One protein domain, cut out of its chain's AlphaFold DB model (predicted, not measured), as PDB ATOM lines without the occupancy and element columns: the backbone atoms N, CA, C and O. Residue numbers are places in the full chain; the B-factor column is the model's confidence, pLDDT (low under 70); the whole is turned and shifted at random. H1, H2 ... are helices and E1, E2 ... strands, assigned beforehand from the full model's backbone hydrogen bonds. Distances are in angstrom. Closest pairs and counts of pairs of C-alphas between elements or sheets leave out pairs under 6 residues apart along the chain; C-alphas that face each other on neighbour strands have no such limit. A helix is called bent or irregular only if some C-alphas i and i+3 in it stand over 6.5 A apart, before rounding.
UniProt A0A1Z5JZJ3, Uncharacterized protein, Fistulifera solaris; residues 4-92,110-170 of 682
ATOM      1  N   VAL A   4      46.165  39.623 -49.057       79.19
ATOM      2  CA  VAL A   4      45.438  38.362 -49.283       79.19
ATOM      3  C   VAL A   4      45.608  37.915 -50.733       79.19
ATOM      4  O   VAL A   4      45.386  38.712 -51.643       79.19
ATOM      5  N   VAL A   5      45.991  36.655 -50.942       76.12
ATOM      6  CA  VAL A   5      46.171  36.003 -52.247       76.12
ATOM      7  C   VAL A   5      45.385  34.691 -52.261       76.12
ATOM      8  O   VAL A   5      45.500  33.895 -51.328       76.12
ATOM      9  N   PHE A   6      44.609  34.458 -53.319       69.06
ATOM     10  CA  PHE A   6      43.905  33.193 -53.538       69.06
ATOM     11  C   PHE A   6      44.727  32.256 -54.411       69.06
ATOM     12  O   PHE A   6      45.458  32.697 -55.300       69.06
ATOM     13  N   ARG A   7      44.579  30.960 -54.152       64.19
ATOM     14  CA  ARG A   7      45.009  29.880 -55.036       64.19
ATOM     15  C   ARG A   7      43.852  28.904 -55.216       64.19
ATOM     16  O   ARG A   7      43.056  28.699 -54.294       64.19
ATOM     17  N   GLU A   8      43.769  28.320 -56.401       56.62
ATOM     18  CA  GLU A   8      42.870  27.196 -56.651       56.62
ATOM     19  C   GLU A   8      43.405  25.941 -55.954       56.62
ATOM     20  O   GLU A   8      44.617  25.773 -55.830       56.62
ATOM     21  N   ASP A   9      42.504  25.091 -55.459       53.12
ATOM     22  CA  ASP A   9      42.848  23.784 -54.894       53.12
ATOM     23  C   ASP A   9      42.725  22.719 -56.000       53.12
ATOM     24  O   ASP A   9      41.596  22.375 -56.378       53.12
ATOM     25  N   PRO A  10      43.839  22.179 -56.532       44.03
ATOM     26  CA  PRO A  10      43.791  21.197 -57.616       44.03
ATOM     27  C   PRO A  10      43.062  19.909 -57.206       44.03
ATOM     28  O   PRO A  10      42.413  19.268 -58.034       44.03
ATOM     29  N   ALA A  11      43.116  19.539 -55.920       42.69
ATOM     30  CA  ALA A  11      42.559  18.287 -55.407       42.69
ATOM     31  C   ALA A  11      41.024  18.302 -55.318       42.69
ATOM     32  O   ALA A  11      40.389  17.246 -55.251       42.69
ATOM     33  N   LEU A  12      40.401  19.484 -55.351       45.53
ATOM     34  CA  LEU A  12      38.946  19.646 -55.278       45.53
ATOM     35  C   LEU A  12      38.269  19.810 -56.643       45.53
ATOM     36  O   LEU A  12      37.045  19.706 -56.710       45.53
ATOM     37  N   MET A  13      39.030  19.899 -57.742       37.16
ATOM     38  CA  MET A  13      38.473  19.713 -59.092       37.16
ATOM     39  C   MET A  13      37.968  18.276 -59.343       37.16
ATOM     40  O   MET A  13      37.207  18.045 -60.284       37.16
ATOM     41  N   LEU A  14      38.354  17.313 -58.492       34.88
ATOM     42  CA  LEU A  14      38.032  15.884 -58.621       34.88
ATOM     43  C   LEU A  14      36.775  15.429 -57.854       34.88
ATOM     44  O   LEU A  14      36.370  14.278 -57.992       34.88
ATOM     45  N   ARG A  15      36.104  16.302 -57.087       39.34
ATOM     46  CA  ARG A  15      34.779  16.011 -56.496       39.34
ATOM     47  C   ARG A  15      33.703  16.874 -57.145       39.34
ATOM     48  O   ARG A  15      33.153  17.773 -56.522       39.34
ATOM     49  N   LYS A  16      33.394  16.570 -58.407       38.72
ATOM     50  CA  LYS A  16      32.316  17.208 -59.184       38.72
ATOM     51  C   LYS A  16      30.889  16.804 -58.771       38.72
ATOM     52  O   LYS A  16      29.948  17.263 -59.400       38.72
ATOM     53  N   ASP A  17      30.708  16.017 -57.707       37.03
ATOM     54  CA  ASP A  17      29.400  15.432 -57.362       37.03
ATOM     55  C   ASP A  17      28.623  16.155 -56.240       37.03
ATOM     56  O   ASP A  17      27.739  15.571 -55.614       37.03
ATOM     57  N   ALA A  18      28.903  17.434 -55.958       43.62
ATOM     58  CA  ALA A  18      28.026  18.237 -55.097       43.62
ATOM     59  C   ALA A  18      27.997  19.712 -55.529       43.62
ATOM     60  O   ALA A  18      28.824  20.506 -55.092       43.62
ATOM     61  N   ASP A  19      26.996  20.081 -56.330       47.00
ATOM     62  CA  ASP A  19      26.741  21.415 -56.914       47.00
ATOM     63  C   ASP A  19      26.566  22.593 -55.908       47.00
ATOM     64  O   ASP A  19      26.191  23.691 -56.313       47.00
ATOM     65  N   PHE A  20      26.846  22.420 -54.605       50.38
ATOM     66  CA  PHE A  20      26.470  23.373 -53.538       50.38
ATOM     67  C   PHE A  20      27.619  23.941 -52.696       50.38
ATOM     68  O   PHE A  20      27.386  24.812 -51.854       50.38
ATOM     69  N   TYR A  21      28.848  23.457 -52.880       55.69
ATOM     70  CA  TYR A  21      29.996  23.861 -52.065       55.69
ATOM     71  C   TYR A  21      31.198  24.127 -52.963       55.69
ATOM     72  O   TYR A  21      31.599  23.252 -53.727       55.69
ATOM     73  N   SER A  22      31.817  25.298 -52.822       65.69
ATOM     74  CA  SER A  22      33.135  25.559 -53.404       65.69
ATOM     75  C   SER A  22      34.164  25.762 -52.297       65.69
ATOM     76  O   SER A  22      33.851  26.249 -51.208       65.69
ATOM     77  N   THR A  23      35.394  25.307 -52.536       68.12
ATOM     78  CA  THR A  23      36.502  25.468 -51.587       68.12
ATOM     79  C   THR A  23      37.617  26.263 -52.248       68.12
ATOM     80  O   THR A  23      37.980  25.983 -53.388       68.12
ATOM     81  N   ARG A  24      38.168  27.245 -51.531       71.88
ATOM     82  CA  ARG A  24      39.341  28.017 -51.962       71.88
ATOM     83  C   ARG A  24      40.444  27.973 -50.930       71.88
ATOM     84  O   ARG A  24      40.185  27.933 -49.727       71.88
ATOM     85  N   ILE A  25      41.677  28.051 -51.413       74.06
ATOM     86  CA  ILE A  25      42.845  28.231 -50.566       74.06
ATOM     87  C   ILE A  25      43.188  29.713 -50.548       74.06
ATOM     88  O   ILE A  25      43.306  30.358 -51.591       74.06
ATOM     89  N   VAL A  26      43.374  30.254 -49.350       78.75
ATOM     90  CA  VAL A  26      43.872  31.613 -49.163       78.75
ATOM     91  C   VAL A  26      45.185  31.595 -48.434       78.75
ATOM     92  O   VAL A  26      45.327  30.952 -47.398       78.75
ATOM     93  N   SER A  27      46.111  32.394 -48.946       82.25
ATOM     94  CA  SER A  27      47.278  32.841 -48.211       82.25
ATOM     95  C   SER A  27      47.117  34.323 -47.882       82.25
ATOM     96  O   SER A  27      46.978  35.162 -48.772       82.25
ATOM     97  N   ALA A  28      47.118  34.650 -46.597       85.44
ATOM     98  CA  ALA A  28      47.155  36.019 -46.108       85.44
ATOM     99  C   ALA A  28      48.529  36.302 -45.497       85.44
ATOM    100  O   ALA A  28      49.084  35.460 -44.796       85.44
ATOM    101  N   SER A  29      49.074  37.488 -45.754       87.38
ATOM    102  CA  SER A  29      50.351  37.931 -45.192       87.38
ATOM    103  C   SER A  29      50.251  39.328 -44.590       87.38
ATOM    104  O   SER A  29      49.498  40.176 -45.084       87.38
ATOM    105  N   LEU A  30      50.982  39.559 -43.500       88.25
ATOM    106  CA  LEU A  30      51.067  40.852 -42.827       88.25
ATOM    107  C   LEU A  30      52.447  41.042 -42.186       88.25
ATOM    108  O   LEU A  30      52.963  40.141 -41.526       88.25
ATOM    109  N   ASP A  31      53.005  42.242 -42.341       86.88
ATOM    110  CA  ASP A  31      54.214  42.673 -41.638       86.88
ATOM    111  C   ASP A  31      53.946  42.757 -40.124       86.88
ATOM    112  O   ASP A  31      53.009  43.427 -39.669       86.88
ATOM    113  N   LEU A  32      54.771  42.073 -39.329       84.88
ATOM    114  CA  LEU A  32      54.631  42.050 -37.877       84.88
ATOM    115  C   LEU A  32      54.833  43.432 -37.250       84.88
ATOM    116  O   LEU A  32      54.166  43.740 -36.268       84.88
ATOM    117  N   SER A  33      55.669  44.306 -37.807       83.25
ATOM    118  CA  SER A  33      55.824  45.676 -37.298       83.25
ATOM    119  C   SER A  33      54.508  46.457 -37.381       83.25
ATOM    120  O   SER A  33      54.136  47.172 -36.443       83.25
ATOM    121  N   VAL A  34      53.741  46.248 -38.455       83.25
ATOM    122  CA  VAL A  34      52.399  46.813 -38.632       83.25
ATOM    123  C   VAL A  34      51.427  46.170 -37.651       83.25
ATOM    124  O   VAL A  34      50.674  46.886 -36.995       83.25
ATOM    125  N   LEU A  35      51.453  44.843 -37.494       80.44
ATOM    126  CA  LEU A  35      50.592  44.138 -36.536       80.44
ATOM    127  C   LEU A  35      50.812  44.639 -35.099       80.44
ATOM    128  O   LEU A  35      49.859  44.984 -34.404       80.44
ATOM    129  N   PHE A  36      52.066  44.732 -34.660       81.56
ATOM    130  CA  PHE A  36      52.404  45.143 -33.301       81.56
ATOM    131  C   PHE A  36      52.103  46.623 -33.046       81.56
ATOM    132  O   PHE A  36      51.580  46.958 -31.984       81.56
ATOM    133  N   SER A  37      52.379  47.505 -34.011       79.00
ATOM    134  CA  SER A  37      52.091  48.939 -33.870       79.00
ATOM    135  C   SER A  37      50.593  49.253 -33.901       79.00
ATOM    136  O   SER A  37      50.130  50.057 -33.098       79.00
ATOM    137  N   SER A  38      49.832  48.611 -34.794       73.06
ATOM    138  CA  SER A  38      48.408  48.914 -34.997       73.06
ATOM    139  C   SER A  38      47.465  48.158 -34.066       73.06
ATOM    140  O   SER A  38      46.430  48.705 -33.694       73.06
ATOM    141  N   VAL A  39      47.805  46.923 -33.677       70.50
ATOM    142  CA  VAL A  39      46.904  46.055 -32.901       70.50
ATOM    143  C   VAL A  39      47.342  45.913 -31.449       70.50
ATOM    144  O   VAL A  39      46.511  45.969 -30.547       70.50
ATOM    145  N   PHE A  40      48.641  45.744 -31.197       73.50
ATOM    146  CA  PHE A  40      49.155  45.481 -29.845       73.50
ATOM    147  C   PHE A  40      49.615  46.742 -29.100       73.50
ATOM    148  O   PHE A  40      49.867  46.687 -27.896       73.50
ATOM    149  N   GLY A  41      49.688  47.883 -29.792       59.97
ATOM    150  CA  GLY A  41      49.661  49.221 -29.199       59.97
ATOM    151  C   GLY A  41      50.860  49.630 -28.337       59.97
ATOM    152  O   GLY A  41      50.786  50.667 -27.684       59.97
ATOM    153  N   SER A  42      51.965  48.875 -28.308       70.38
ATOM    154  CA  SER A  42      53.164  49.287 -27.563       70.38
ATOM    155  C   SER A  42      54.472  48.908 -28.260       70.38
ATOM    156  O   SER A  42      54.682  47.769 -28.682       70.38
ATOM    157  N   GLN A  43      55.393  49.875 -28.337       78.00
ATOM    158  CA  GLN A  43      56.768  49.636 -28.794       78.00
ATOM    159  C   GLN A  43      57.506  48.634 -27.891       78.00
ATOM    160  O   GLN A  43      58.378  47.908 -28.361       78.00
ATOM    161  N   GLU A  44      57.134  48.555 -26.611       82.00
ATOM    162  CA  GLU A  44      57.733  47.630 -25.648       82.00
ATOM    163  C   GLU A  44      57.412  46.163 -25.955       82.00
ATOM    164  O   GLU A  44      58.313  45.325 -25.909       82.00
ATOM    165  N   VAL A  45      56.165  45.844 -26.330       86.38
ATOM    166  CA  VAL A  45      55.763  44.478 -26.715       86.38
ATOM    167  C   VAL A  45      56.500  44.036 -27.980       86.38
ATOM    168  O   VAL A  45      56.961  42.897 -28.054       86.38
ATOM    169  N   TRP A  46      56.689  44.941 -28.945       89.00
ATOM    170  CA  TRP A  46      57.488  44.666 -30.143       89.00
ATOM    171  C   TRP A  46      58.963  44.416 -29.815       89.00
ATOM    172  O   TRP A  46      59.537  43.419 -30.253       89.00
ATOM    173  N   ALA A  47      59.572  45.275 -28.994       88.88
ATOM    174  CA  ALA A  47      60.961  45.111 -28.577       88.88
ATOM    175  C   ALA A  47      61.178  43.796 -27.807       88.88
ATOM    176  O   ALA A  47      62.152  43.089 -28.060       88.88
ATOM    177  N   ALA A  48      60.249  43.431 -26.919       89.69
ATOM    178  CA  ALA A  48      60.284  42.160 -26.201       89.69
ATOM    179  C   ALA A  48      60.153  40.958 -27.149       89.69
ATOM    180  O   ALA A  48      60.890  39.986 -27.013       89.69
ATOM    181  N   PHE A  49      59.253  41.023 -28.135       91.75
ATOM    182  CA  PHE A  49      59.106  39.967 -29.136       91.75
ATOM    183  C   PHE A  49      60.399  39.751 -29.937       91.75
ATOM    184  O   PHE A  49      60.841  38.612 -30.096       91.75
ATOM    185  N   LEU A  50      61.048  40.836 -30.374       91.81
ATOM    186  CA  LEU A  50      62.312  40.773 -31.113       91.81
ATOM    187  C   LEU A  50      63.454  40.134 -30.307       91.81
ATOM    188  O   LEU A  50      64.245  39.383 -30.876       91.81
ATOM    189  N   GLU A  51      63.517  40.351 -28.988       91.62
ATOM    190  CA  GLU A  51      64.498  39.691 -28.106       91.62
ATOM    191  C   GLU A  51      64.373  38.157 -28.097       91.62
ATOM    192  O   GLU A  51      65.323  37.454 -27.741       91.62
ATOM    193  N   GLY A  52      63.207  37.617 -28.457       91.12
ATOM    194  CA  GLY A  52      62.964  36.179 -28.533       91.12
ATOM    195  C   GLY A  52      63.382  35.524 -29.855       91.12
ATOM    196  O   GLY A  52      63.361  34.296 -29.951       91.12
ATOM    197  N   GLY A  53      63.768  36.310 -30.867       93.44
ATOM    198  CA  GLY A  53      64.337  35.821 -32.125       93.44
ATOM    199  C   GLY A  53      63.464  34.801 -32.869       93.44
ATOM    200  O   GLY A  53      62.244  34.946 -32.975       93.44
ATOM    201  N   LYS A  54      64.099  33.751 -33.408       92.88
ATOM    202  CA  LYS A  54      63.423  32.680 -34.163       92.88
ATOM    203  C   LYS A  54      62.381  31.944 -33.316       92.88
ATOM    204  O   LYS A  54      61.262  31.738 -33.775       92.88
ATOM    205  N   THR A  55      62.711  31.622 -32.067       95.62
ATOM    206  CA  THR A  55      61.808  30.919 -31.147       95.62
ATOM    207  C   THR A  55      60.514  31.702 -30.915       95.62
ATOM    208  O   THR A  55      59.434  31.111 -30.920       95.62
ATOM    209  N   ALA A  56      60.587  33.033 -30.796       95.69
ATOM    210  CA  ALA A  56      59.393  33.874 -30.691       95.69
ATOM    211  C   ALA A  56      58.527  33.847 -31.957       95.69
ATOM    212  O   ALA A  56      57.305  33.740 -31.860       95.69
ATOM    213  N   ARG A  57      59.145  33.878 -33.143       94.88
ATOM    214  CA  ARG A  57      58.444  33.768 -34.431       94.88
ATOM    215  C   ARG A  57      57.697  32.442 -34.576       94.88
ATOM    216  O   ARG A  57      56.519  32.449 -34.933       94.88
ATOM    217  N   THR A  58      58.346  31.324 -34.247       95.31
ATOM    218  CA  THR A  58      57.718  29.994 -34.260       95.31
ATOM    219  C   THR A  58      56.578  29.901 -33.244       95.31
ATOM    220  O   THR A  58      55.505  29.399 -33.567       95.31
ATOM    221  N   ALA A  59      56.770  30.435 -32.035       96.44
ATOM    222  CA  ALA A  59      55.752  30.437 -30.987       96.44
ATOM    223  C   ALA A  59      54.534  31.315 -31.332       96.44
ATOM    224  O   ALA A  59      53.403  30.936 -31.036       96.44
ATOM    225  N   LEU A  60      54.731  32.455 -32.004       94.75
ATOM    226  CA  LEU A  60      53.629  33.272 -32.520       94.75
ATOM    227  C   LEU A  60      52.815  32.510 -33.571       94.75
ATOM    228  O   LEU A  60      51.588  32.500 -33.501       94.75
ATOM    229  N   ALA A  61      53.487  31.856 -34.520       93.31
ATOM    230  CA  ALA A  61      52.825  31.063 -35.551       93.31
ATOM    231  C   ALA A  61      52.006  29.904 -34.951       93.31
ATOM    232  O   ALA A  61      50.844  29.716 -35.315       93.31
ATOM    233  N   ASP A  62      52.566  29.179 -33.975       93.69
ATOM    234  CA  ASP A  62      51.861  28.122 -33.238       93.69
ATOM    235  C   ASP A  62      50.651  28.668 -32.457       93.69
ATOM    236  O   ASP A  62      49.557  28.105 -32.537       93.69
ATOM    237  N   PHE A  63      50.798  29.804 -31.767       92.88
ATOM    238  CA  PHE A  63      49.693  30.440 -31.045       92.88
ATOM    239  C   PHE A  63      48.547  30.849 -31.982       92.88
ATOM    240  O   PHE A  63      47.380  30.560 -31.703       92.88
ATOM    241  N   VAL A  64      48.867  31.474 -33.120       90.81
ATOM    242  CA  VAL A  64      47.880  31.859 -34.141       90.81
ATOM    243  C   VAL A  64      47.169  30.622 -34.697       90.81
ATOM    244  O   VAL A  64      45.941  30.624 -34.802       90.81
ATOM    245  N   ALA A  65      47.901  29.537 -34.970       88.19
ATOM    246  CA  ALA A  65      47.320  28.275 -35.427       88.19
ATOM    247  C   ALA A  65      46.315  27.694 -34.421       88.19
ATOM    248  O   ALA A  65      45.221  27.274 -34.807       88.19
ATOM    249  N   ARG A  66      46.644  27.723 -33.125       86.62
ATOM    250  CA  ARG A  66      45.745  27.265 -32.050       86.62
ATOM    251  C   ARG A  66      44.486  28.119 -31.962       86.62
ATOM    252  O   ARG A  66      43.388  27.570 -31.930       86.62
ATOM    253  N   ARG A  67      44.628  29.446 -32.005       85.88
ATOM    254  CA  ARG A  67      43.494  30.382 -31.949       85.88
ATOM    255  C   ARG A  67      42.552  30.250 -33.140       85.88
ATOM    256  O   ARG A  67      41.337  30.276 -32.964       85.88
ATOM    257  N   LEU A  68      43.090  30.042 -34.339       81.12
ATOM    258  CA  LEU A  68      42.282  29.753 -35.524       81.12
ATOM    259  C   LEU A  68      41.578  28.390 -35.424       81.12
ATOM    260  O   LEU A  68      40.434  28.260 -35.855       81.12
ATOM    261  N   GLY A  69      42.228  27.386 -34.831       74.81
ATOM    262  CA  GLY A  69      41.633  26.070 -34.579       74.81
ATOM    263  C   GLY A  69      40.454  26.096 -33.596       74.81
ATOM    264  O   GLY A  69      39.524  25.304 -33.734       74.81
ATOM    265  N   GLU A  70      40.453  27.028 -32.642       74.06
ATOM    266  CA  GLU A  70      39.341  27.244 -31.701       74.06
ATOM    267  C   GLU A  70      38.133  27.940 -32.356       74.06
ATOM    268  O   GLU A  70      36.998  27.711 -31.942       74.06
ATOM    269  N   ARG A  71      38.353  28.762 -33.394       67.19
ATOM    270  CA  ARG A  71      37.324  29.594 -34.056       67.19
ATOM    271  C   ARG A  71      36.733  28.988 -35.341       67.19
ATOM    272  O   ARG A  71      36.226  29.725 -36.187       67.19
ATOM    273  N   THR A  72      36.740  27.659 -35.483       55.00
ATOM    274  CA  THR A  72      36.353  26.906 -36.706       55.00
ATOM    275  C   THR A  72      34.917  27.116 -37.222       55.00
ATOM    276  O   THR A  72      34.560  26.561 -38.260       55.00
ATOM    277  N   THR A  73      34.094  27.926 -36.554       53.62
ATOM    278  CA  THR A  73      32.685  28.191 -36.896       53.62
ATOM    279  C   THR A  73      32.392  29.669 -37.174       53.62
ATOM    280  O   THR A  73      31.260  30.109 -36.987       53.62
ATOM    281  N   SER A  74      33.392  30.469 -37.546       59.50
ATOM    282  CA  SER A  74      33.157  31.879 -37.888       59.50
ATOM    283  C   SER A  74      32.575  31.973 -39.299       59.50
ATOM    284  O   SER A  74      33.216  31.533 -40.255       59.50
ATOM    285  N   PHE A  75      31.364  32.521 -39.410       65.69
ATOM    286  CA  PHE A  75      30.652  32.708 -40.673       65.69
ATOM    287  C   PHE A  75      30.565  34.194 -41.005       65.69
ATOM    288  O   PHE A  75      30.270  35.004 -40.127       65.69
ATOM    289  N   SER A  76      30.766  34.540 -42.271       67.19
ATOM    290  CA  SER A  76      30.410  35.860 -42.791       67.19
ATOM    291  C   SER A  76      29.478  35.703 -43.968       67.19
ATOM    292  O   SER A  76      29.715  34.890 -44.863       67.19
ATOM    293  N   GLU A  77      28.449  36.535 -44.001       66.75
ATOM    294  CA  GLU A  77      27.672  36.722 -45.211       66.75
ATOM    295  C   GLU A  77      28.420  37.662 -46.154       66.75
ATOM    296  O   GLU A  77      28.954  38.691 -45.741       66.75
ATOM    297  N   CYS A  78      28.472  37.295 -47.427       62.47
ATOM    298  CA  CYS A  78      29.097  38.073 -48.481       62.47
ATOM    299  C   CYS A  78      28.199  38.013 -49.715       62.47
ATOM    300  O   CYS A  78      28.257  37.064 -50.500       62.47
ATOM    301  N   GLY A  79      27.307  38.997 -49.847       68.19
ATOM    302  CA  GLY A  79      26.274  38.994 -50.882       68.19
ATOM    303  C   GLY A  79      25.381  37.751 -50.782       68.19
ATOM    304  O   GLY A  79      24.658  37.568 -49.794       68.19
ATOM    305  N   MET A  80      25.451  36.895 -51.805       63.62
ATOM    306  CA  MET A  80      24.664  35.658 -51.940       63.62
ATOM    307  C   MET A  80      25.331  34.425 -51.306       63.62
ATOM    308  O   MET A  80      24.745  33.343 -51.317       63.62
ATOM    309  N   TYR A  81      26.531  34.579 -50.737       70.75
ATOM    310  CA  TYR A  81      27.328  33.481 -50.193       70.75
ATOM    311  C   TYR A  81      27.477  33.574 -48.673       70.75
ATOM    312  O   TYR A  81      27.493  34.663 -48.092       70.75
ATOM    313  N   ILE A  82      27.633  32.416 -48.038       72.06
ATOM    314  CA  ILE A  82      28.111  32.273 -46.664       72.06
ATOM    315  C   ILE A  82      29.528  31.711 -46.741       72.06
ATOM    316  O   ILE A  82      29.759  30.672 -47.361       72.06
ATOM    317  N   ILE A  83      30.473  32.410 -46.122       74.12
ATOM    318  CA  ILE A  83      31.884  32.031 -46.092       74.12
ATOM    319  C   ILE A  83      32.214  31.489 -44.711       74.12
ATOM    320  O   ILE A  83      31.906  32.126 -43.703       74.12
ATOM    321  N   GLN A  84      32.895  30.352 -44.681       74.12
ATOM    322  CA  GLN A  84      33.476  29.782 -43.481       74.12
ATOM    323  C   GLN A  84      34.986  29.627 -43.646       74.12
ATOM    324  O   GLN A  84      35.460  28.969 -44.573       74.12
ATOM    325  N   TRP A  85      35.745  30.189 -42.706       77.38
ATOM    326  CA  TRP A  85      37.194  30.008 -42.636       77.38
ATOM    327  C   TRP A  85      37.543  28.835 -41.739       77.38
ATOM    328  O   TRP A  85      37.041  28.714 -40.619       77.38
ATOM    329  N   ALA A  86      38.459  27.996 -42.203       69.75
ATOM    330  CA  ALA A  86      38.931  26.867 -41.431       69.75
ATOM    331  C   ALA A  86      40.439  26.655 -41.584       69.75
ATOM    332  O   ALA A  86      41.046  26.922 -42.625       69.75
ATOM    333  N   THR A  87      41.048  26.141 -40.517       71.38
ATOM    334  CA  THR A  87      42.428  25.648 -40.555       71.38
ATOM    335  C   THR A  87      42.521  24.374 -41.391       71.38
ATOM    336  O   THR A  87      41.542  23.648 -41.565       71.38
ATOM    337  N   TRP A  88      43.727  24.033 -41.840       66.69
ATOM    338  CA  TRP A  88      43.979  22.800 -42.591       66.69
ATOM    339  C   TRP A  88      43.633  21.518 -41.834       66.69
ATOM    340  O   TRP A  88      43.413  20.486 -42.465       66.69
ATOM    341  N   SER A  89      43.583  21.571 -40.503       59.94
ATOM    342  CA  SER A  89      43.177  20.459 -39.640       59.94
ATOM    343  C   SER A  89      41.663  20.259 -39.522       59.94
ATOM    344  O   SER A  89      41.243  19.234 -38.986       59.94
ATOM    345  N   ALA A  90      40.838  21.203 -39.981       55.00
ATOM    346  CA  ALA A  90      39.384  21.082 -39.925       55.00
ATOM    347  C   ALA A  90      38.858  20.243 -41.102       55.00
ATOM    348  O   ALA A  90      39.176  20.509 -42.260       55.00
ATOM    349  N   THR A  91      38.039  19.226 -40.821       51.16
ATOM    350  CA  THR A  91      37.387  18.395 -41.848       51.16
ATOM    351  C   THR A  91      35.997  18.931 -42.206       51.16
ATOM    352  O   THR A  91      35.326  19.564 -41.398       51.16
ATOM    353  N   MET A  92      35.481  18.608 -43.396       40.31
ATOM    354  CA  MET A  92      34.096  18.963 -43.762       40.31
ATOM    355  C   MET A  92      33.032  18.297 -42.864       40.31
ATOM    356  O   MET A  92      31.914  18.791 -42.745       40.31
ATOM    357  N   VAL A 110      45.535  18.820 -31.067       64.25
ATOM    358  CA  VAL A 110      46.687  19.686 -31.297       64.25
ATOM    359  C   VAL A 110      47.776  19.204 -30.354       64.25
ATOM    360  O   VAL A 110      47.580  19.128 -29.139       64.25
ATOM    361  N   VAL A 111      48.902  18.789 -30.922       83.31
ATOM    362  CA  VAL A 111      50.035  18.323 -30.133       83.31
ATOM    363  C   VAL A 111      50.522  19.475 -29.238       83.31
ATOM    364  O   VAL A 111      50.444  20.642 -29.637       83.31
ATOM    365  N   PRO A 112      50.992  19.208 -28.009       90.38
ATOM    366  CA  PRO A 112      51.407  20.270 -27.091       90.38
ATOM    367  C   PRO A 112      52.786  20.849 -27.437       90.38
ATOM    368  O   PRO A 112      53.321  21.623 -26.653       90.38
ATOM    369  N   PHE A 113      53.380  20.454 -28.564       94.06
ATOM    370  CA  PHE A 113      54.708  20.883 -28.988       94.06
ATOM    371  C   PHE A 113      54.611  22.096 -29.906       94.06
ATOM    372  O   PHE A 113      53.734  22.150 -30.768       94.06
ATOM    373  N   ILE A 114      55.523  23.041 -29.706       95.19
ATOM    374  CA  ILE A 114      55.665  24.253 -30.507       95.19
ATOM    375  C   ILE A 114      56.676  23.933 -31.606       95.19
ATOM    376  O   ILE A 114      57.877  23.840 -31.344       95.19
ATOM    377  N   LEU A 115      56.170  23.712 -32.817       92.88
ATOM    378  CA  LEU A 115      56.950  23.341 -33.995       92.88
ATOM    379  C   LEU A 115      56.726  24.361 -35.106       92.88
ATOM    380  O   LEU A 115      55.664  24.973 -35.199       92.88
ATOM    381  N   GLU A 116      57.724  24.515 -35.966       93.25
ATOM    382  CA  GLU A 116      57.588  25.279 -37.201       93.25
ATOM    383  C   GLU A 116      56.663  24.540 -38.180       93.25
ATOM    384  O   GLU A 116      56.675  23.307 -38.243       93.25
ATOM    385  N   ARG A 117      55.822  25.283 -38.909       90.62
ATOM    386  CA  ARG A 117      54.737  24.741 -39.739       90.62
ATOM    387  C   ARG A 117      54.748  25.372 -41.127       90.62
ATOM    388  O   ARG A 117      55.239  26.485 -41.292       90.62
ATOM    389  N   THR A 118      54.156  24.696 -42.108       88.69
ATOM    390  CA  THR A 118      54.022  25.241 -43.472       88.69
ATOM    391  C   THR A 118      52.755  26.066 -43.695       88.69
ATOM    392  O   THR A 118      52.732  26.901 -44.593       88.69
ATOM    393  N   ASP A 119      51.692  25.841 -42.915       85.94
ATOM    394  CA  ASP A 119      50.418  26.553 -43.062       85.94
ATOM    395  C   ASP A 119      50.443  27.944 -42.438       85.94
ATOM    396  O   ASP A 119      49.917  28.888 -43.017       85.94
ATOM    397  N   ILE A 120      51.029  28.072 -41.252       90.19
ATOM    398  CA  ILE A 120      51.160  29.343 -40.547       90.19
ATOM    399  C   ILE A 120      52.622  29.492 -40.155       90.19
ATOM    400  O   ILE A 120      53.142  28.679 -39.390       90.19
ATOM    401  N   ARG A 121      53.284  30.520 -40.691       90.81
ATOM    402  CA  ARG A 121      54.723  30.747 -40.503       90.81
ATOM    403  C   ARG A 121      55.059  32.224 -40.380       90.81
ATOM    404  O   ARG A 121      54.375  33.074 -40.942       90.81
ATOM    405  N   CYS A 122      56.150  32.504 -39.683       90.50
ATOM    406  CA  CYS A 122      56.736  33.832 -39.575       90.50
ATOM    407  C   CYS A 122      58.120  33.804 -40.229       90.50
ATOM    408  O   CYS A 122      59.000  33.097 -39.737       90.50
ATOM    409  N   THR A 123      58.320  34.569 -41.300       87.19
ATOM    410  CA  THR A 123      59.587  34.583 -42.049       87.19
ATOM    411  C   THR A 123      60.694  35.306 -41.282       87.19
ATOM    412  O   THR A 123      60.443  36.067 -40.339       87.19
ATOM    413  N   SER A 124      61.946  35.124 -41.711       82.75
ATOM    414  CA  SER A 124      63.100  35.877 -41.195       82.75
ATOM    415  C   SER A 124      62.971  37.397 -41.389       82.75
ATOM    416  O   SER A 124      63.525  38.164 -40.603       82.75
ATOM    417  N   LYS A 125      62.160  37.837 -42.361       84.62
ATOM    418  CA  LYS A 125      61.813  39.247 -42.622       84.62
ATOM    419  C   LYS A 125      60.688  39.788 -41.729       84.62
ATOM    420  O   LYS A 125      60.239  40.906 -41.942       84.62
ATOM    421  N   ASN A 126      60.260  39.030 -40.715       86.69
ATOM    422  CA  ASN A 126      59.161  39.372 -39.810       86.69
ATOM    423  C   ASN A 126      57.805  39.551 -40.520       86.69
ATOM    424  O   ASN A 126      57.000  40.391 -40.123       86.69
ATOM    425  N   GLU A 127      57.523  38.731 -41.534       89.50
ATOM    426  CA  GLU A 127      56.190  38.642 -42.139       89.50
ATOM    427  C   GLU A 127      55.463  37.396 -41.626       89.50
ATOM    428  O   GLU A 127      56.006  36.290 -41.660       89.50
ATOM    429  N   LEU A 128      54.228  37.565 -41.148       91.06
ATOM    430  CA  LEU A 128      53.346  36.466 -40.763       91.06
ATOM    431  C   LEU A 128      52.530  36.027 -41.976       91.06
ATOM    432  O   LEU A 128      51.737  36.807 -42.495       91.06
ATOM    433  N   HIS A 129      52.686  34.770 -42.377       89.75
ATOM    434  CA  HIS A 129      51.888  34.110 -43.405       89.75
ATOM    435  C   HIS A 129      50.885  33.162 -42.754       89.75
ATOM    436  O   HIS A 129      51.247  32.363 -41.892       89.75
ATOM    437  N   ILE A 130      49.632  33.236 -43.196       88.44
ATOM    438  CA  ILE A 130      48.525  32.404 -42.730       88.44
ATOM    439  C   ILE A 130      47.846  31.776 -43.945       88.44
ATOM    440  O   ILE A 130      47.250  32.471 -44.768       88.44
ATOM    441  N   GLY A 131      47.928  30.455 -44.047       85.00
ATOM    442  CA  GLY A 131      47.194  29.632 -44.995       85.00
ATOM    443  C   GLY A 131      45.877  29.147 -44.395       85.00
ATOM    444  O   GLY A 131      45.875  28.483 -43.358       85.00
ATOM    445  N   LEU A 132      44.761  29.433 -45.061       80.06
ATOM    446  CA  LEU A 132      43.413  29.026 -44.660       80.06
ATOM    447  C   LEU A 132      42.700  28.312 -45.807       80.06
ATOM    448  O   LEU A 132      42.935  28.611 -46.979       80.06
ATOM    449  N   ARG A 133      41.768  27.424 -45.453       78.31
ATOM    450  CA  ARG A 133      40.742  26.940 -46.379       78.31
ATOM    451  C   ARG A 133      39.464  27.734 -46.166       78.31
ATOM    452  O   ARG A 133      39.046  27.940 -45.023       78.31
ATOM    453  N   LEU A 134      38.849  28.162 -47.257       76.88
ATOM    454  CA  LEU A 134      37.531  28.776 -47.253       76.88
ATOM    455  C   LEU A 134      36.542  27.791 -47.828       76.88
ATOM    456  O   LEU A 134      36.726  27.326 -48.949       76.88
ATOM    457  N   PHE A 135      35.490  27.529 -47.070       75.94
ATOM    458  CA  PHE A 135      34.303  26.856 -47.562       75.94
ATOM    459  C   PHE A 135      33.269  27.920 -47.889       75.94
ATOM    460  O   PHE A 135      32.964  28.783 -47.063       75.94
ATOM    461  N   MET A 136      32.767  27.880 -49.113       72.94
ATOM    462  CA  MET A 136      31.739  28.787 -49.584       72.94
ATOM    463  C   MET A 136      30.456  28.011 -49.821       72.94
ATOM    464  O   MET A 136      30.455  26.952 -50.456       72.94
ATOM    465  N   HIS A 137      29.367  28.573 -49.315       75.00
ATOM    466  CA  HIS A 137      28.025  28.028 -49.420       75.00
ATOM    467  C   HIS A 137      27.135  29.045 -50.129       75.00
ATOM    468  O   HIS A 137      27.142  30.225 -49.765       75.00
ATOM    469  N   ALA A 138      26.355  28.606 -51.113       69.25
ATOM    470  CA  ALA A 138      25.272  29.428 -51.639       69.25
ATOM    471  C   ALA A 138      24.166  29.561 -50.575       69.25
ATOM    472  O   ALA A 138      23.867  28.600 -49.867       69.25
ATOM    473  N   LYS A 139      23.556  30.746 -50.448       70.38
ATOM    474  CA  LYS A 139      22.395  30.951 -49.558       70.38
ATOM    475  C   LYS A 139      21.144  30.192 -50.020       70.38
ATOM    476  O   LYS A 139      20.263  29.941 -49.206       70.38
ATOM    477  N   ASP A 140      21.075  29.852 -51.305       67.00
ATOM    478  CA  ASP A 140      19.970  29.134 -51.940       67.00
ATOM    479  C   ASP A 140      20.512  27.876 -52.641       67.00
ATOM    480  O   ASP A 140      21.451  27.959 -53.436       67.00
ATOM    481  N   GLU A 141      19.911  26.717 -52.355       61.59
ATOM    482  CA  GLU A 141      20.239  25.411 -52.950       61.59
ATOM    483  C   GLU A 141      19.896  25.319 -54.449       61.59
ATOM    484  O   GLU A 141      20.056  24.277 -55.064       61.59
ATOM    485  N   THR A 142      19.396  26.378 -55.077       59.53
ATOM    486  CA  THR A 142      19.188  26.429 -56.534       59.53
ATOM    487  C   THR A 142      20.279  27.211 -57.268       59.53
ATOM    488  O   THR A 142      20.307  27.228 -58.501       59.53
ATOM    489  N   MET A 143      21.203  27.841 -56.537       60.41
ATOM    490  CA  MET A 143      22.219  28.729 -57.096       60.41
ATOM    491  C   MET A 143      23.574  28.048 -57.263       60.41
ATOM    492  O   MET A 143      24.107  27.439 -56.339       60.41
ATOM    493  N   LYS A 144      24.175  28.237 -58.441       61.12
ATOM    494  CA  LYS A 144      25.568  27.861 -58.697       61.12
ATOM    495  C   LYS A 144      26.503  28.970 -58.226       61.12
ATOM    496  O   LYS A 144      26.245  30.150 -58.461       61.12
ATOM    497  N   ILE A 145      27.592  28.587 -57.564       63.28
ATOM    498  CA  ILE A 145      28.650  29.519 -57.172       63.28
ATOM    499  C   ILE A 145      29.488  29.823 -58.418       63.28
ATOM    500  O   ILE A 145      30.195  28.944 -58.907       63.28
ATOM    501  N   ASP A 146      29.389  31.049 -58.934       64.75
ATOM    502  CA  ASP A 146      30.294  31.548 -59.969       64.75
ATOM    503  C   ASP A 146      31.624  31.942 -59.317       64.75
ATOM    504  O   ASP A 146      31.675  32.842 -58.478       64.75
ATOM    505  N   MET A 147      32.685  31.211 -59.652       60.75
ATOM    506  CA  MET A 147      34.002  31.374 -59.042       60.75
ATOM    507  C   MET A 147      34.826  32.475 -59.722       60.75
ATOM    508  O   MET A 147      35.747  32.996 -59.099       60.75
ATOM    509  N   ASP A 148      34.489  32.883 -60.944       60.09
ATOM    510  CA  ASP A 148      35.381  33.698 -61.782       60.09
ATOM    511  C   ASP A 148      35.019  35.196 -61.796       60.09
ATOM    512  O   ASP A 148      35.613  35.987 -62.529       60.09
ATOM    513  N   GLY A 149      34.064  35.621 -60.963       63.50
ATOM    514  CA  GLY A 149      33.661  37.025 -60.856       63.50
ATOM    515  C   GLY A 149      34.703  37.903 -60.149       63.50
ATOM    516  O   GLY A 149      35.022  37.670 -58.981       63.50
ATOM    517  N   GLU A 150      35.171  38.974 -60.807       62.09
ATOM    518  CA  GLU A 150      36.115  39.957 -60.230       62.09
ATOM    519  C   GLU A 150      35.622  40.552 -58.895       62.09
ATOM    520  O   GLU A 150      36.411  40.768 -57.968       62.09
ATOM    521  N   ASP A 151      34.306  40.746 -58.754       69.06
ATOM    522  CA  ASP A 151      33.691  41.242 -57.522       69.06
ATOM    523  C   ASP A 151      33.844  40.251 -56.361       69.06
ATOM    524  O   ASP A 151      34.109  40.661 -55.228       69.06
ATOM    525  N   LEU A 152      33.714  38.946 -56.611       70.62
ATOM    526  CA  LEU A 152      33.787  37.925 -55.564       70.62
ATOM    527  C   LEU A 152      35.177  37.893 -54.928       70.62
ATOM    528  O   LEU A 152      35.308  37.838 -53.704       70.62
ATOM    529  N   ASP A 153      36.213  37.991 -55.755       73.50
ATOM    530  CA  ASP A 153      37.601  37.992 -55.318       73.50
ATOM    531  C   ASP A 153      37.885  39.161 -54.371       73.50
ATOM    532  O   ASP A 153      38.414  38.959 -53.276       73.50
ATOM    533  N   LEU A 154      37.472  40.380 -54.735       77.06
ATOM    534  CA  LEU A 154      37.635  41.568 -53.893       77.06
ATOM    535  C   LEU A 154      36.896  41.426 -52.555       77.06
ATOM    536  O   LEU A 154      37.463  41.718 -51.494       77.06
ATOM    537  N   HIS A 155      35.655  40.941 -52.581       76.00
ATOM    538  CA  HIS A 155      34.879  40.745 -51.362       76.00
ATOM    539  C   HIS A 155      35.499  39.685 -50.445       76.00
ATOM    540  O   HIS A 155      35.586  39.906 -49.237       76.00
ATOM    541  N   LEU A 156      35.996  38.571 -50.993       76.94
ATOM    542  CA  LEU A 156      36.678  37.534 -50.217       76.94
ATOM    543  C   LEU A 156      37.971  38.062 -49.570       76.94
ATOM    544  O   LEU A 156      38.278  37.679 -48.435       76.94
ATOM    545  N   ARG A 157      38.726  38.955 -50.241       82.50
ATOM    546  CA  ARG A 157      39.920  39.606 -49.644       82.50
ATOM    547  C   ARG A 157      39.524  40.453 -48.451       82.50
ATOM    548  O   ARG A 157      40.133  40.317 -47.391       82.50
ATOM    549  N   ASN A 158      38.493  41.279 -48.611       82.06
ATOM    550  CA  ASN A 158      37.997  42.154 -47.551       82.06
ATOM    551  C   ASN A 158      37.451  41.345 -46.370       82.06
ATOM    552  O   ASN A 158      37.843  41.585 -45.230       82.06
ATOM    553  N   ALA A 159      36.622  40.334 -46.636       81.56
ATOM    554  CA  ALA A 159      36.063  39.456 -45.614       81.56
ATOM    555  C   ALA A 159      37.166  38.713 -44.843       81.56
ATOM    556  O   ALA A 159      37.158  38.696 -43.613       81.56
ATOM    557  N   THR A 160      38.168  38.169 -45.543       82.38
ATOM    558  CA  THR A 160      39.297  37.479 -44.896       82.38
ATOM    559  C   THR A 160      40.165  38.442 -44.085       82.38
ATOM    560  O   THR A 160      40.567  38.122 -42.968       82.38
ATOM    561  N   GLY A 161      40.432  39.642 -44.609       83.69
ATOM    562  CA  GLY A 161      41.162  40.683 -43.888       83.69
ATOM    563  C   GLY A 161      40.444  41.131 -42.612       83.69
ATOM    564  O   GLY A 161      41.099  41.312 -41.583       83.69
ATOM    565  N   ASN A 162      39.116  41.256 -42.655       83.62
ATOM    566  CA  ASN A 162      38.289  41.591 -41.495       83.62
ATOM    567  C   ASN A 162      38.296  40.462 -40.463       83.62
ATOM    568  O   ASN A 162      38.625  40.718 -39.309       83.62
ATOM    569  N   TYR A 163      38.060  39.218 -40.888       83.62
ATOM    570  CA  TYR A 163      38.113  38.040 -40.015       83.62
ATOM    571  C   TYR A 163      39.448  37.934 -39.266       83.62
ATOM    572  O   TYR A 163      39.485  37.744 -38.049       83.62
ATOM    573  N   LEU A 164      40.566  38.105 -39.980       84.75
ATOM    574  CA  LEU A 164      41.884  38.103 -39.352       84.75
ATOM    575  C   LEU A 164      42.044  39.293 -38.406       84.75
ATOM    576  O   LEU A 164      42.510  39.116 -37.288       84.75
ATOM    577  N   SER A 165      41.621  40.495 -38.790       84.81
ATOM    578  CA  SER A 165      41.707  41.666 -37.905       84.81
ATOM    579  C   SER A 165      40.904  41.473 -36.609       84.81
ATOM    580  O   SER A 165      41.404  41.789 -35.531       84.81
ATOM    581  N   GLU A 166      39.719  40.863 -36.679       83.31
ATOM    582  CA  GLU A 166      38.897  40.489 -35.518       83.31
ATOM    583  C   GLU A 166      39.533  39.397 -34.644       83.31
ATOM    584  O   GLU A 166      39.312  39.356 -33.429       83.31
ATOM    585  N   LEU A 167      40.331  38.497 -35.229       82.69
ATOM    586  CA  LEU A 167      41.114  37.522 -34.469       82.69
ATOM    587  C   LEU A 167      42.115  38.214 -33.542       82.69
ATOM    588  O   LEU A 167      42.217  37.842 -32.374       82.69
ATOM    589  N   PHE A 168      42.825  39.220 -34.055       82.69
ATOM    590  CA  PHE A 168      43.880  39.911 -33.314       82.69
ATOM    591  C   PHE A 168      43.362  41.039 -32.400       82.69
ATOM    592  O   PHE A 168      44.081  41.446 -31.492       82.69
ATOM    593  N   ALA A 169      42.133  41.532 -32.595       77.25
ATOM    594  CA  ALA A 169      41.602  42.720 -31.911       77.25
ATOM    595  C   ALA A 169      41.218  42.536 -30.424       77.25
ATOM    596  O   ALA A 169      40.897  43.513 -29.746       77.25
ATOM    597  N   THR A 170      41.213  41.313 -29.886       74.38
ATOM    598  CA  THR A 170      40.830  41.080 -28.481       74.38
ATOM    599  C   THR A 170      41.969  41.437 -27.523       74.38
ATOM    600  O   THR A 170      43.101  41.006 -27.735       74.38
TER     601      THR A 170
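AT A GLANCE: This is residues 4 to 92 and 110 to 170 of the 682 residues of an uncharacterized protein of Fistulifera solaris (UniProt A0A1Z5JZJ3). One strongly twisted sheet, with the long strands E2 and E6 side by side in its middle, curls round helix H4, while helix H3 runs along the strand E5. The helical hairpin of H1 and H2 sits towards one end of the longest axis, and the loop from E6 to H4 reaches the other end at Thr 142. The printed part has 150 residues, with four named helices and six named strands in the order E1 E2 H1 H2 H3 E3 E4 E5 E6 H4, and its class is mixed, helices and strands. The sheet is branched at E6, and its neighbour pairs are antiparallel. The whole is compact, with a radius of gyration of the C-alphas of 16.9 A, yet elongated in outline, spanning 55 by 30 by 24 A.

IN THESE COORDINATES: Find C-alpha 4 at (45.438, 38.362, -49.283); there E1 begins, residues 4 to 7. After residues 8 to 20, a stretch with no named element, E2 takes residues 21 to 31 and is 32.4 A long. H1 follows at once, residues 32 to 40; it is neither bent nor irregular, but only just, for C-alphas 37 and 40 are 6.1 A apart. H2 takes residues 43 to 51. Look for C-alpha 53 at (64.337, 35.821, -32.125), where H3 begins; it runs 26.4 A to residue 70. E3 is residues 75 to 78 and E4 residues 81 to 86. Beyond the cut come E5, residues 120 to 122, and E6, residues 127 to 138, 33.6 A long. H4, residues 150 to 168, is 28.0 A long and ends at C-alpha 168, (43.880, 39.911, -33.314).

HOW THE PARTS SIT: Start at E6, which has E2 on one side and both E4 and E5 on the other side. Its pairing is staggered: E5 pairs with residues 128 to 130, E4 with 133 to 138. Between E2 and E6 look at N 26 and O 132, 2.9 A apart, within hydrogen-bond range. E4 and E6 have N 84 and O 135 at 2.9 A, and the hairpin of E5 and E6 has N 129 and O 121 at 2.8 A. At the edges, the hairpin of E1 and E2 has N 5 and O 27 at 2.8 A, and that of E3 and E4 has N 78 and O 81 at 2.9 A. The sheet curls round H4: the closest C-alphas of E1 and H4, Val 4 and Arg 157, are 5.7 A apart, and those of E3 and H4, Cys 78 and His 155, 7.0 A. H3 is on the sheet at a height of 7.8 A and lies over E5, along the strands at 21 degrees on the local plane; it is only just not over E6, on which 2 of its C-alphas fall. H1 is on the sheet but only grazes it, with residues 32 to 35. H1 and H2, a helical hairpin, touch at Phe 36 and Trp 46, their closest C-alphas, 6.0 A apart, with a steep tilt of 43 degrees, opposite ways. H2 is not on the sheet. In H1, H2, H3 and H4 every O i to N i+4 pair is within hydrogen-bond range.

THE WHOLE: The two C-alphas farthest apart are those of Glu 51 and Thr 142, 55.1 A. Residues 93 to 109 are not printed, and C-alphas 92 and 110 are 17.7 A apart across this cut. Of the links printed whole, E1 to E2 and E6 to H4 are long. The mean pLDDT of the printed part is 75.1; among the residues under 70 are 6 to 23, 71 to 80, 88 to 92 and 140 to 151.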